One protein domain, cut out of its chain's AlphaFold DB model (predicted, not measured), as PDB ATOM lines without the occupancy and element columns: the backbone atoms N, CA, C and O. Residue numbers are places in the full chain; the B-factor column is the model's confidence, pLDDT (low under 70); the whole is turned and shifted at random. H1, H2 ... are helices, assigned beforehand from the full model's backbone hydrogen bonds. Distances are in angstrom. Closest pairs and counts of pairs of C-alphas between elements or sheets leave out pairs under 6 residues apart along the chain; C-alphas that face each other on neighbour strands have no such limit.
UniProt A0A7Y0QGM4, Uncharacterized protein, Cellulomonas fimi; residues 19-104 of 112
ATOM      1  N   THR A  19     215.243 232.050 230.371       96.75
ATOM      2  CA  THR A  19     216.376 231.732 231.242       96.75
ATOM      3  C   THR A  19     217.313 230.719 230.581       96.75
ATOM      4  O   THR A  19     216.925 229.965 229.692       96.75
ATOM      5  N   ARG A  20     218.561 230.621 231.056       93.56
ATOM      6  CA  ARG A  20     219.530 229.629 230.543       93.56
ATOM      7  C   ARG A  20     219.048 228.178 230.661       93.56
ATOM      8  O   ARG A  20     219.462 227.339 229.866       93.56
ATOM      9  N   GLU A  21     218.233 227.875 231.671       95.94
ATOM     10  CA  GLU A  21     217.636 226.548 231.861       95.94
ATOM     11  C   GLU A  21     216.618 226.253 230.757       95.94
ATOM     12  O   GLU A  21     216.735 225.251 230.057       95.94
ATOM     13  N   GLU A  22     215.678 227.174 230.544       96.00
ATOM     14  CA  GLU A  22     214.654 227.067 229.502       96.00
ATOM     15  C   GLU A  22     215.277 227.029 228.106       96.00
ATOM     16  O   GLU A  22     214.904 226.193 227.286       96.00
ATOM     17  N   GLN A  23     216.292 227.864 227.854       96.62
ATOM     18  CA  GLN A  23     217.048 227.835 226.603       96.62
ATOM     19  C   GLN A  23     217.670 226.457 226.357       96.62
ATOM     20  O   GLN A  23     217.631 225.965 225.234       96.62
ATOM     21  N   ARG A  24     218.218 225.795 227.386       95.12
ATOM     22  CA  ARG A  24     218.782 224.448 227.224       95.12
ATOM     23  C   ARG A  24     217.714 223.439 226.812       95.12
ATOM     24  O   ARG A  24     217.966 222.636 225.923       95.12
ATOM     25  N   HIS A  25     216.533 223.512 227.417       94.69
ATOM     26  CA  HIS A  25     215.433 222.619 227.070       94.69
ATOM     27  C   HIS A  25     214.930 222.851 225.637       94.69
ATOM     28  O   HIS A  25     214.759 221.901 224.874       94.69
ATOM     29  N   LEU A  26     214.774 224.113 225.226       95.56
ATOM     30  CA  LEU A  26     214.432 224.457 223.843       95.56
ATOM     31  C   LEU A  26     215.505 223.971 222.856       95.56
ATOM     32  O   LEU A  26     215.176 223.463 221.783       95.56
ATOM     33  N   LEU A  27     216.787 224.066 223.227       96.69
ATOM     34  CA  LEU A  27     217.901 223.574 222.412       96.69
ATOM     35  C   LEU A  27     217.876 222.055 222.214       96.69
ATOM     36  O   LEU A  27     218.275 221.597 221.149       96.69
ATOM     37  N   GLU A  28     217.407 221.272 223.188       95.62
ATOM     38  CA  GLU A  28     217.259 219.817 223.035       95.62
ATOM     39  C   GLU A  28     216.227 219.472 221.953       95.62
ATOM     40  O   GLU A  28     216.487 218.631 221.091       95.62
ATOM     41  N   GLY A  29     215.079 220.160 221.955       94.19
ATOM     42  CA  GLY A  29     214.059 220.010 220.914       94.19
ATOM     43  C   GLY A  29     214.560 220.454 219.539       94.19
ATOM     44  O   GLY A  29     214.366 219.750 218.545       94.19
ATOM     45  N   LEU A  30     215.274 221.581 219.490       97.12
ATOM     46  CA  LEU A  30     215.882 222.075 218.258       97.12
ATOM     47  C   LEU A  30     216.947 221.105 217.721       97.12
ATOM     48  O   LEU A  30     216.974 220.851 216.522       97.12
ATOM     49  N   ASP A  31     217.788 220.507 218.571       97.12
ATOM     50  CA  ASP A  31     218.828 219.554 218.148       97.12
ATOM     51  C   ASP A  31     218.249 218.318 217.457       97.12
ATOM     52  O   ASP A  31     218.763 217.866 216.432       97.12
ATOM     53  N   VAL A  32     217.128 217.809 217.963       96.06
ATOM     54  CA  VAL A  32     216.380 216.711 217.340       96.06
ATOM     55  C   VAL A  32     215.952 217.086 215.915       96.06
ATOM     56  O   VAL A  32     216.196 216.318 214.976       96.06
ATOM     57  N   TRP A  33     215.379 218.279 215.729       96.75
ATOM     58  CA  TRP A  33     214.957 218.764 214.413       96.75
ATOM     59  C   TRP A  33     216.143 219.078 213.486       96.75
ATOM     60  O   TRP A  33     216.128 218.696 212.316       96.75
ATOM     61  N   VAL A  34     217.212 219.693 213.997       98.06
ATOM     62  CA  VAL A  34     218.428 220.009 213.230       98.06
ATOM     63  C   VAL A  34     219.099 218.734 212.721       98.06
ATOM     64  O   VAL A  34     219.511 218.683 211.563       98.06
ATOM     65  N   ARG A  35     219.161 217.665 213.526       96.75
ATOM     66  CA  ARG A  35     219.669 216.359 213.066       96.75
ATOM     67  C   ARG A  35     218.837 215.796 211.920       96.75
ATOM     68  O   ARG A  35     219.408 215.280 210.959       96.75
ATOM     69  N   TRP A  36     217.509 215.913 212.000       96.50
ATOM     70  CA  TRP A  36     216.630 215.542 210.892       96.50
ATOM     71  C   TRP A  36     216.906 216.399 209.651       96.50
ATOM     72  O   TRP A  36     217.085 215.840 208.575       96.50
ATOM     73  N   LEU A  37     217.020 217.724 209.792       97.31
ATOM     74  CA  LEU A  37     217.309 218.641 208.686       97.31
ATOM     75  C   LEU A  37     218.629 218.276 207.986       97.31
ATOM     76  O   LEU A  37     218.688 218.201 206.757       97.31
ATOM     77  N   VAL A  38     219.679 218.025 208.770       97.19
ATOM     78  CA  VAL A  38     221.012 217.661 208.279       97.19
ATOM     79  C   VAL A  38     220.982 216.344 207.507       97.19
ATOM     80  O   VAL A  38     221.511 216.289 206.397       97.19
ATOM     81  N   ASP A  39     220.346 215.300 208.045       96.88
ATOM     82  CA  ASP A  39     220.247 214.004 207.360       96.88
ATOM     83  C   ASP A  39     219.355 214.082 206.110       96.88
ATOM     84  O   ASP A  39     219.740 213.599 205.042       96.88
ATOM     85  N   HIS A  40     218.205 214.755 206.216       96.19
ATOM     86  CA  HIS A  40     217.205 214.846 205.155       96.19
ATOM     87  C   HIS A  40     217.705 215.642 203.945       96.19
ATOM     88  O   HIS A  40     217.567 215.192 202.809       96.19
ATOM     89  N   TYR A  41     218.344 216.792 204.179       96.75
ATOM     90  CA  TYR A  41     218.885 217.651 203.117       96.75
ATOM     91  C   TYR A  41     220.377 217.427 202.850       96.75
ATOM     92  O   TYR A  41     220.977 218.185 202.084       96.75
ATOM     93  N   ARG A  42     220.979 216.392 203.458       96.81
ATOM     94  CA  ARG A  42     222.399 216.024 203.306       96.81
ATOM     95  C   ARG A  42     223.338 217.215 203.524       96.81
ATOM     96  O   ARG A  42     224.275 217.432 202.754       96.81
ATOM     97  N   LEU A  43     223.065 218.008 204.560       96.25
ATOM     98  CA  LEU A  43     223.907 219.146 204.918       96.25
ATOM     99  C   LEU A  43     225.220 218.645 205.525       96.25
ATOM    100  O   LEU A  43     225.243 217.680 206.282       96.25
ATOM    101  N   ASP A  44     226.320 219.318 205.205       94.69
ATOM    102  CA  ASP A  44     227.618 219.051 205.817       94.69
ATOM    103  C   ASP A  44     227.982 220.130 206.852       94.69
ATOM    104  O   ASP A  44     227.247 221.096 207.101       94.69
ATOM    105  N   ARG A  45     229.172 219.980 207.443       93.38
ATOM    106  CA  ARG A  45     229.702 220.889 208.467       93.38
ATOM    107  C   ARG A  45     229.905 222.328 207.985       93.38
ATOM    108  O   ARG A  45     230.132 223.189 208.826       93.38
ATOM    109  N   ARG A  46     229.850 222.603 206.674       94.06
ATOM    110  CA  ARG A  46     229.921 223.974 206.138       94.06
ATOM    111  C   ARG A  46     228.642 224.749 206.424       94.06
ATOM    112  O   ARG A  46     228.700 225.968 206.472       94.06
ATOM    113  N   TYR A  47     227.518 224.058 206.604       95.81
ATOM    114  CA  TYR A  47     226.227 224.671 206.914       95.81
ATOM    115  C   TYR A  47     225.868 224.518 208.390       95.81
ATOM    116  O   TYR A  47     225.414 225.473 209.011       95.81
ATOM    117  N   VAL A  48     226.078 223.326 208.956       96.50
ATOM    118  CA  VAL A  48     225.738 223.024 210.353       96.50
ATOM    119  C   VAL A  48     226.899 222.256 211.000       96.50
ATOM    120  O   VAL A  48     227.016 221.042 210.816       96.50
ATOM    121  N   PRO A  49     227.814 222.930 211.719       94.25
ATOM    122  CA  PRO A  49     228.917 222.280 212.417       94.25
ATOM    123  C   PRO A  49     228.422 221.597 213.697       94.25
ATOM    124  O   PRO A  49     227.415 221.992 214.269       94.25
ATOM    125  N   GLU A  50     229.170 220.621 214.218       91.56
ATOM    126  CA  GLU A  50     228.816 219.900 215.463       91.56
ATOM    127  C   GLU A  50     228.660 220.823 216.681       91.56
ATOM    128  O   GLU A  50     227.969 220.497 217.639       91.56
ATOM    129  N   CYS A  51     229.300 221.989 216.639       92.69
ATOM    130  CA  CYS A  51     229.252 222.996 217.683       92.69
ATOM    131  C   CYS A  51     228.202 224.091 217.463       92.69
ATOM    132  O   CYS A  51     228.275 225.122 218.127       92.69
ATOM    133  N   TRP A  52     227.243 223.907 216.548       95.56
ATOM    134  CA  TRP A  52     226.228 224.919 216.230       95.56
ATOM    135  C   TRP A  52     225.490 225.449 217.476       95.56
ATOM    136  O   TRP A  52     225.218 226.643 217.553       95.56
ATOM    137  N   THR A  53     225.278 224.609 218.496       95.00
ATOM    138  CA  THR A  53     224.659 224.970 219.790       95.00
ATOM    139  C   THR A  53     225.460 225.972 220.626       95.00
ATOM    140  O   THR A  53     224.977 226.446 221.650       95.00
ATOM    141  N   LYS A  54     226.694 226.294 220.227       92.38
ATOM    142  CA  LYS A  54     227.551 227.296 220.877       92.38
ATOM    143  C   LYS A  54     227.538 228.646 220.159       92.38
ATOM    144  O   LYS A  54     228.199 229.574 220.616       92.38
ATOM    145  N   HIS A  55     226.823 228.759 219.041       93.38
ATOM    146  CA  HIS A  55     226.815 229.947 218.195       93.38
ATOM    147  C   HIS A  55     225.411 230.532 218.131       93.38
ATOM    148  O   HIS A  55     224.510 229.940 217.540       93.38
ATOM    149  N   TRP A  56     225.239 231.703 218.741       94.06
ATOM    150  CA  TRP A  56     223.941 232.361 218.870       94.06
ATOM    151  C   TRP A  56     223.256 232.591 217.521       94.06
ATOM    152  O   TRP A  56     222.074 232.305 217.368       94.06
ATOM    153  N   GLU A  57     224.010 233.021 216.513       94.56
ATOM    154  CA  GLU A  57     223.505 233.292 215.168       94.56
ATOM    155  C   GLU A  57     222.976 232.026 214.483       94.56
ATOM    156  O   GLU A  57     222.004 232.087 213.731       94.56
ATOM    157  N   LEU A  58     223.588 230.868 214.763       96.38
ATOM    158  CA  LEU A  58     223.105 229.581 214.261       96.38
ATOM    159  C   LEU A  58     221.858 229.123 215.017       96.38
ATOM    160  O   LEU A  58     220.941 228.615 214.382       96.38
ATOM    161  N   ILE A  59     221.801 229.314 216.339       96.88
ATOM    162  CA  ILE A  59     220.615 228.990 217.147       96.88
ATOM    163  C   ILE A  59     219.401 229.779 216.641       96.88
ATOM    164  O   ILE A  59     218.363 229.184 216.354       96.88
ATOM    165  N   GLU A  60     219.550 231.093 216.474       96.62
ATOM    166  CA  GLU A  60     218.492 231.978 215.982       96.62
ATOM    167  C   GLU A  60     218.010 231.551 214.586       96.62
ATOM    168  O   GLU A  60     216.832 231.243 214.400       96.62
ATOM    169  N   GLU A  61     218.919 231.431 213.613       97.44
ATOM    170  CA  GLU A  61     218.563 231.082 212.231       97.44
ATOM    171  C   GLU A  61     217.941 229.675 212.125       97.44
ATOM    172  O   GLU A  61     216.945 229.490 211.423       97.44
ATOM    173  N   LEU A  62     218.484 228.676 212.835       98.06
ATOM    174  CA  LEU A  62     217.958 227.306 212.812       98.06
ATOM    175  C   LEU A  62     216.593 227.206 213.496       98.06
ATOM    176  O   LEU A  62     215.713 226.517 212.980       98.06
ATOM    177  N   SER A  63     216.386 227.914 214.609       97.69
ATOM    178  CA  SER A  63     215.082 227.953 215.277       97.69
ATOM    179  C   SER A  63     214.012 228.617 214.405       97.69
ATOM    180  O   SER A  63     212.910 228.088 214.270       97.69
ATOM    181  N   ALA A  64     214.349 229.709 213.711       97.69
ATOM    182  CA  ALA A  64     213.442 230.352 212.766       97.69
ATOM    183  C   ALA A  64     213.088 229.425 211.591       97.69
ATOM    184  O   ALA A  64     211.929 229.362 211.176       97.69
ATOM    185  N   LEU A  65     214.064 228.668 211.073       97.94
ATOM    186  CA  LEU A  65     213.823 227.670 210.031       97.94
ATOM    187  C   LEU A  65     212.906 226.536 210.503       97.94
ATOM    188  O   LEU A  65     212.049 226.115 209.720       97.94
ATOM    189  N   GLN A  66     213.062 226.073 211.748       97.62
ATOM    190  CA  GLN A  66     212.179 225.072 212.349       97.62
ATOM    191  C   GLN A  66     210.746 225.589 212.432       97.62
ATOM    192  O   GLN A  66     209.836 224.948 211.907       97.62
ATOM    193  N   LEU A  67     210.545 226.769 213.022       97.12
ATOM    194  CA  LEU A  67     209.215 227.361 213.176       97.12
ATOM    195  C   LEU A  67     208.543 227.597 211.819       97.12
ATOM    196  O   LEU A  67     207.358 227.315 211.644       97.12
ATOM    197  N   ALA A  68     209.309 228.058 210.827       97.25
ATOM    198  CA  ALA A  68     208.811 228.230 209.468       97.25
ATOM    199  C   ALA A  68     208.463 226.889 208.800       97.25
ATOM    200  O   ALA A  68     207.517 226.841 208.018       97.25
ATOM    201  N   TRP A  69     209.211 225.816 209.081       97.56
ATOM    202  CA  TRP A  69     208.924 224.478 208.560       97.56
ATOM    203  C   TRP A  69     207.626 223.943 209.163       97.56
ATOM    204  O   TRP A  69     206.719 223.557 208.433       97.56
ATOM    205  N   GLU A  70     207.491 223.995 210.487       96.62
ATOM    206  CA  GLU A  70     206.272 223.582 211.185       96.62
ATOM    207  C   GLU A  70     205.060 224.394 210.712       96.62
ATOM    208  O   GLU A  70     204.027 223.822 210.376       96.62
ATOM    209  N   GLY A  71     205.208 225.716 210.577       96.94
ATOM    210  CA  GLY A  71     204.179 226.576 210.001       96.94
ATOM    211  C   GLY A  71     203.809 226.170 208.575       96.94
ATOM    212  O   GLY A  71     202.632 226.012 208.277       96.94
ATOM    213  N   ALA A  72     204.783 225.932 207.698       97.38
ATOM    214  CA  ALA A  72     204.523 225.564 206.305       97.38
ATOM    215  C   ALA A  72     203.765 224.238 206.145       97.38
ATOM    216  O   ALA A  72     203.000 224.089 205.197       97.38
ATOM    217  N   TYR A  73     203.953 223.295 207.070       95.75
ATOM    218  CA  TYR A  73     203.289 221.989 207.051       95.75
ATOM    219  C   TYR A  73     202.061 221.905 207.973       95.75
ATOM    220  O   TYR A  73     201.503 220.819 208.147       95.75
ATOM    221  N   ALA A  74     201.606 223.019 208.554       96.69
ATOM    222  CA  ALA A  74     200.379 223.032 209.341       96.69
ATOM    223  C   ALA A  74     199.144 222.743 208.471       96.69
ATOM    224  O   ALA A  74     199.062 223.185 207.328       96.69
ATOM    225  N   THR A  75     198.142 222.035 209.006       95.62
ATOM    226  CA  THR A  75     196.891 221.734 208.270       95.62
ATOM    227  C   THR A  75     196.105 222.980 207.861       95.62
ATOM    228  O   THR A  75     195.266 222.911 206.968       95.62
ATOM    229  N   THR A  76     196.355 224.105 208.528       96.50
ATOM    230  CA  THR A  76     195.729 225.405 208.260       96.50
ATOM    231  C   THR A  76     196.509 226.270 207.273       96.50
ATOM    232  O   THR A  76     196.048 227.359 206.933       96.50
ATOM    233  N   SER A  77     197.669 225.807 206.806       96.44
ATOM    234  CA  SER A  77     198.515 226.557 205.883       96.44
ATOM    235  C   SER A  77     198.053 226.450 204.436       96.44
ATOM    236  O   SER A  77     197.337 225.527 204.047       96.44
ATOM    237  N   HIS A  78     198.486 227.424 203.635       96.06
ATOM    238  CA  HIS A  78     198.309 227.391 202.189       96.06
ATOM    239  C   HIS A  78     199.047 226.197 201.572       96.06
ATOM    240  O   HIS A  78     200.070 225.738 202.083       96.06
ATOM    241  N   ASP A  79     198.521 225.706 200.455       95.94
ATOM    242  CA  ASP A  79     199.046 224.561 199.712       95.94
ATOM    243  C   ASP A  79     200.456 224.801 199.151       95.94
ATOM    244  O   ASP A  79     201.250 223.866 199.036       95.94
ATOM    245  N   ASP A  80     200.795 226.056 198.859       97.94
ATOM    246  CA  ASP A  80     202.111 226.483 198.387       97.94
ATOM    247  C   ASP A  80     203.129 226.758 199.511       97.94
ATOM    248  O   ASP A  80     204.323 226.926 199.237       97.94
ATOM    249  N   ALA A  81     202.710 226.761 200.782       97.81
ATOM    250  CA  ALA A  81     203.579 227.111 201.903       97.81
ATOM    251  C   ALA A  81     204.831 226.214 202.013       97.81
ATOM    252  O   ALA A  81     205.921 226.758 202.239       97.81
ATOM    253  N   PRO A  82     204.759 224.883 201.785       97.62
ATOM    254  CA  PRO A  82     205.949 224.036 201.716       97.62
ATOM    255  C   PRO A  82     206.930 224.445 200.615       97.62
ATOM    256  O   PRO A  82     208.141 224.433 200.847       97.62
ATOM    257  N   LEU A  83     206.447 224.832 199.430       98.50
ATOM    258  CA  LEU A  83     207.310 225.302 198.342       98.50
ATOM    259  C   LEU A  83     208.006 226.607 198.746       98.50
ATOM    260  O   LEU A  83     209.232 226.705 198.680       98.50
ATOM    261  N   ALA A  84     207.239 227.560 199.275       98.12
ATOM    262  CA  ALA A  84     207.766 228.836 199.743       98.12
ATOM    263  C   ALA A  84     208.766 228.672 200.910       98.12
ATOM    264  O   ALA A  84     209.668 229.494 201.091       98.12
ATOM    265  N   TRP A  85     208.636 227.627 201.737       98.25
ATOM    266  CA  TRP A  85     209.643 227.297 202.750       98.25
ATOM    267  C   TRP A  85     210.968 226.857 202.114       98.25
ATOM    268  O   TRP A  85     212.020 227.337 202.530       98.25
ATOM    269  N   HIS A  86     210.939 226.016 201.074       98.56
ATOM    270  CA  HIS A  86     212.160 225.561 200.392       98.56
ATOM    271  C   HIS A  86     212.917 226.713 199.724       98.56
ATOM    272  O   HIS A  86     214.149 226.761 199.781       98.56
ATOM    273  N   GLU A  87     212.197 227.670 199.141       98.25
ATOM    274  CA  GLU A  87     212.792 228.883 198.572       98.25
ATOM    275  C   GLU A  87     213.518 229.705 199.645       98.25
ATOM    276  O   GLU A  87     214.671 230.101 199.463       98.25
ATOM    277  N   ARG A  88     212.890 229.898 200.813       98.06
ATOM    278  CA  ARG A  88     213.515 230.592 201.953       98.06
ATOM    279  C   ARG A  88     214.693 229.807 202.528       98.06
ATOM    280  O   ARG A  88     215.712 230.412 202.869       98.06
ATOM    281  N   PHE A  89     214.589 228.481 202.594       98.38
ATOM    282  CA  PHE A  89     215.665 227.601 203.045       98.38
ATOM    283  C   PHE A  89     216.899 227.704 202.140       98.38
ATOM    284  O   PHE A  89     218.020 227.757 202.645       98.38
ATOM    285  N   ALA A  90     216.723 227.828 200.821       97.62
ATOM    286  CA  ALA A  90     217.837 228.044 199.900       97.62
ATOM    287  C   ALA A  90     218.625 229.325 200.234       97.62
ATOM    288  O   ALA A  90     219.856 229.295 200.269       97.62
ATOM    289  N   VAL A  91     217.934 230.425 200.557       97.25
ATOM    290  CA  VAL A  91     218.582 231.681 200.979       97.25
ATOM    291  C   VAL A  91     219.229 231.537 202.364       97.25
ATOM    292  O   VAL A  91     220.342 232.016 202.583       97.25
ATOM    293  N   ALA A  92     218.566 230.851 203.300       97.62
ATOM    294  CA  ALA A  92     219.089 230.621 204.646       97.62
ATOM    295  C   ALA A  92     220.377 229.791 204.645       97.62
ATOM    296  O   ALA A  92     221.302 230.091 205.395       97.62
ATOM    297  N   ARG A  93     220.501 228.803 203.751       97.06
ATOM    298  CA  ARG A  93     221.732 228.009 203.605       97.06
ATOM    299  C   ARG A  93     222.960 228.863 203.299       97.06
ATOM    300  O   ARG A  93     224.037 228.550 203.803       97.06
ATOM    301  N   THR A  94     222.817 229.934 202.519       96.25
ATOM    302  CA  THR A  94     223.916 230.882 202.276       96.25
ATOM    303  C   THR A  94     224.324 231.586 203.570       96.25
ATOM    304  O   THR A  94     225.504 231.577 203.911       96.25
ATOM    305  N   ARG A  95     223.358 232.095 204.348       95.75
ATOM    306  CA  ARG A  95     223.630 232.737 205.648       95.75
ATOM    307  C   ARG A  95     224.278 231.779 206.643       95.75
ATOM    308  O   ARG A  95     225.260 232.143 207.280       95.75
ATOM    309  N   LEU A  96     223.781 230.543 206.740       96.44
ATOM    310  CA  LEU A  96     224.374 229.500 207.582       96.44
ATOM    311  C   LEU A  96     225.854 229.289 207.235       96.44
ATOM    312  O   LEU A  96     226.700 229.335 208.124       96.44
ATOM    313  N   ALA A  97     226.183 229.154 205.947       95.06
ATOM    314  CA  ALA A  97     227.570 229.010 205.514       95.06
ATOM    315  C   ALA A  97     228.441 230.229 205.872       95.06
ATOM    316  O   ALA A  97     229.586 230.068 206.295       95.06
ATOM    317  N   GLU A  98     227.903 231.446 205.767       94.38
ATOM    318  CA  GLU A  98     228.595 232.676 206.173       94.38
ATOM    319  C   GLU A  98     228.808 232.771 207.692       94.38
ATOM    320  O   GLU A  98     229.846 233.263 208.142       94.38
ATOM    321  N   TRP A  99     227.844 232.332 208.507       93.31
ATOM    322  CA  TRP A  99     228.008 232.251 209.963       93.31
ATOM    323  C   TRP A  99     229.114 231.259 210.320       93.31
ATOM    324  O   TRP A  99     230.053 231.622 211.024       93.31
ATOM    325  N   VAL A 100     229.076 230.050 209.756       92.38
ATOM    326  CA  VAL A 100     230.087 229.008 210.001       92.38
ATOM    327  C   VAL A 100     231.483 229.441 209.552       92.38
ATOM    328  O   VAL A 100     232.468 229.202 210.249       92.38
ATOM    329  N   ALA A 101     231.592 230.117 208.406       91.00
ATOM    330  CA  ALA A 101     232.867 230.643 207.931       91.00
ATOM    331  C   ALA A 101     233.461 231.689 208.891       91.00
ATOM    332  O   ALA A 101     234.680 231.733 209.069       91.00
ATOM    333  N   ARG A 102     232.616 232.505 209.536       87.00
ATOM    334  CA  ARG A 102     233.040 233.516 210.517       87.00
ATOM    335  C   ARG A 102     233.395 232.937 211.879       87.00
ATOM    336  O   ARG A 102     234.301 233.457 212.519       87.00
ATOM    337  N   THR A 103     232.708 231.886 212.326       75.88
ATOM    338  CA  THR A 103     232.954 231.305 213.657       75.88
ATOM    339  C   THR A 103     234.302 230.590 213.733       75.88
ATOM    340  O   THR A 103     234.848 230.434 214.821       75.88
ATOM    341  N   GLY A 104     234.874 230.179 212.593       64.88
ATOM    342  CA  GLY A 104     236.222 229.606 212.526       64.88
ATOM    343  C   GLY A 104     236.373 228.258 213.240       64.88
ATOM    344  O   GLY A 104     237.497 227.782 213.410       64.88
TER     345      GLY A 104
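This is residues 19 to 104 of the 112 residues of an uncharacterized protein of Cellulomonas fimi (UniProt A0A7Y0QGM4). Two helices, H2 and H3, run side by side in opposite ways as a helical hairpin, and H1 crosses H2 steeply on one side of it. A long link, residues 41 to 55, leads from the end of H1 to the beginning of H2. The printed part has 86 residues with three named helices, in the order H1, H2, H3, and no named strand; its class is all helix. It is compact, with a radius of gyration of the C-alphas of 13.2 A, and spans 39 by 29 by 19 A.

Start with H1, residues 20 to 40, and look at its residues 30 to 34, with which alone it touches H2, residues 56 to 72. H2 touches H1 with residues 62 to 66 alone; the closest C-alphas of the two, those of Leu 30 and Ser 63, are 6.6 A apart. The two run the same way at a steep tilt of 65 degrees. Go on to H3, residues 81 to 103, which touches H2 and forms a hairpin with it, at a shallow tilt of 8 degrees, opposite ways. Their closest C-alphas, those of Ala 72 and Ala 81, are 4.8 A apart. H1 and H3 are apart. In H1 and H2 every O i to N i+4 pair is within hydrogen-bond range; in H3 18 of 19 are.

Find C-alpha 20 at (219.530, 229.629, 230.543); from there H1 runs 29.5 A to C-alpha 40, with a kink of 31 degrees near residue 29. H2 begins at C-alpha 56, (223.941, 232.361, 218.870), and is 24.1 A long. H3 runs 31.9 A from C-alpha 81 to C-alpha 103 at (232.954, 231.305, 213.657), with a kink of 31 degrees near residue 91.

The two C-alphas farthest apart, those of Thr 76 and Gly 104, are 40.9 A apart. The printed part has no cut. The link from H1 to H2 is long, and that from H2 to H3, 8 residues, is short. The mean pLDDT of the printed part is 95.5; residue 104 is under 70.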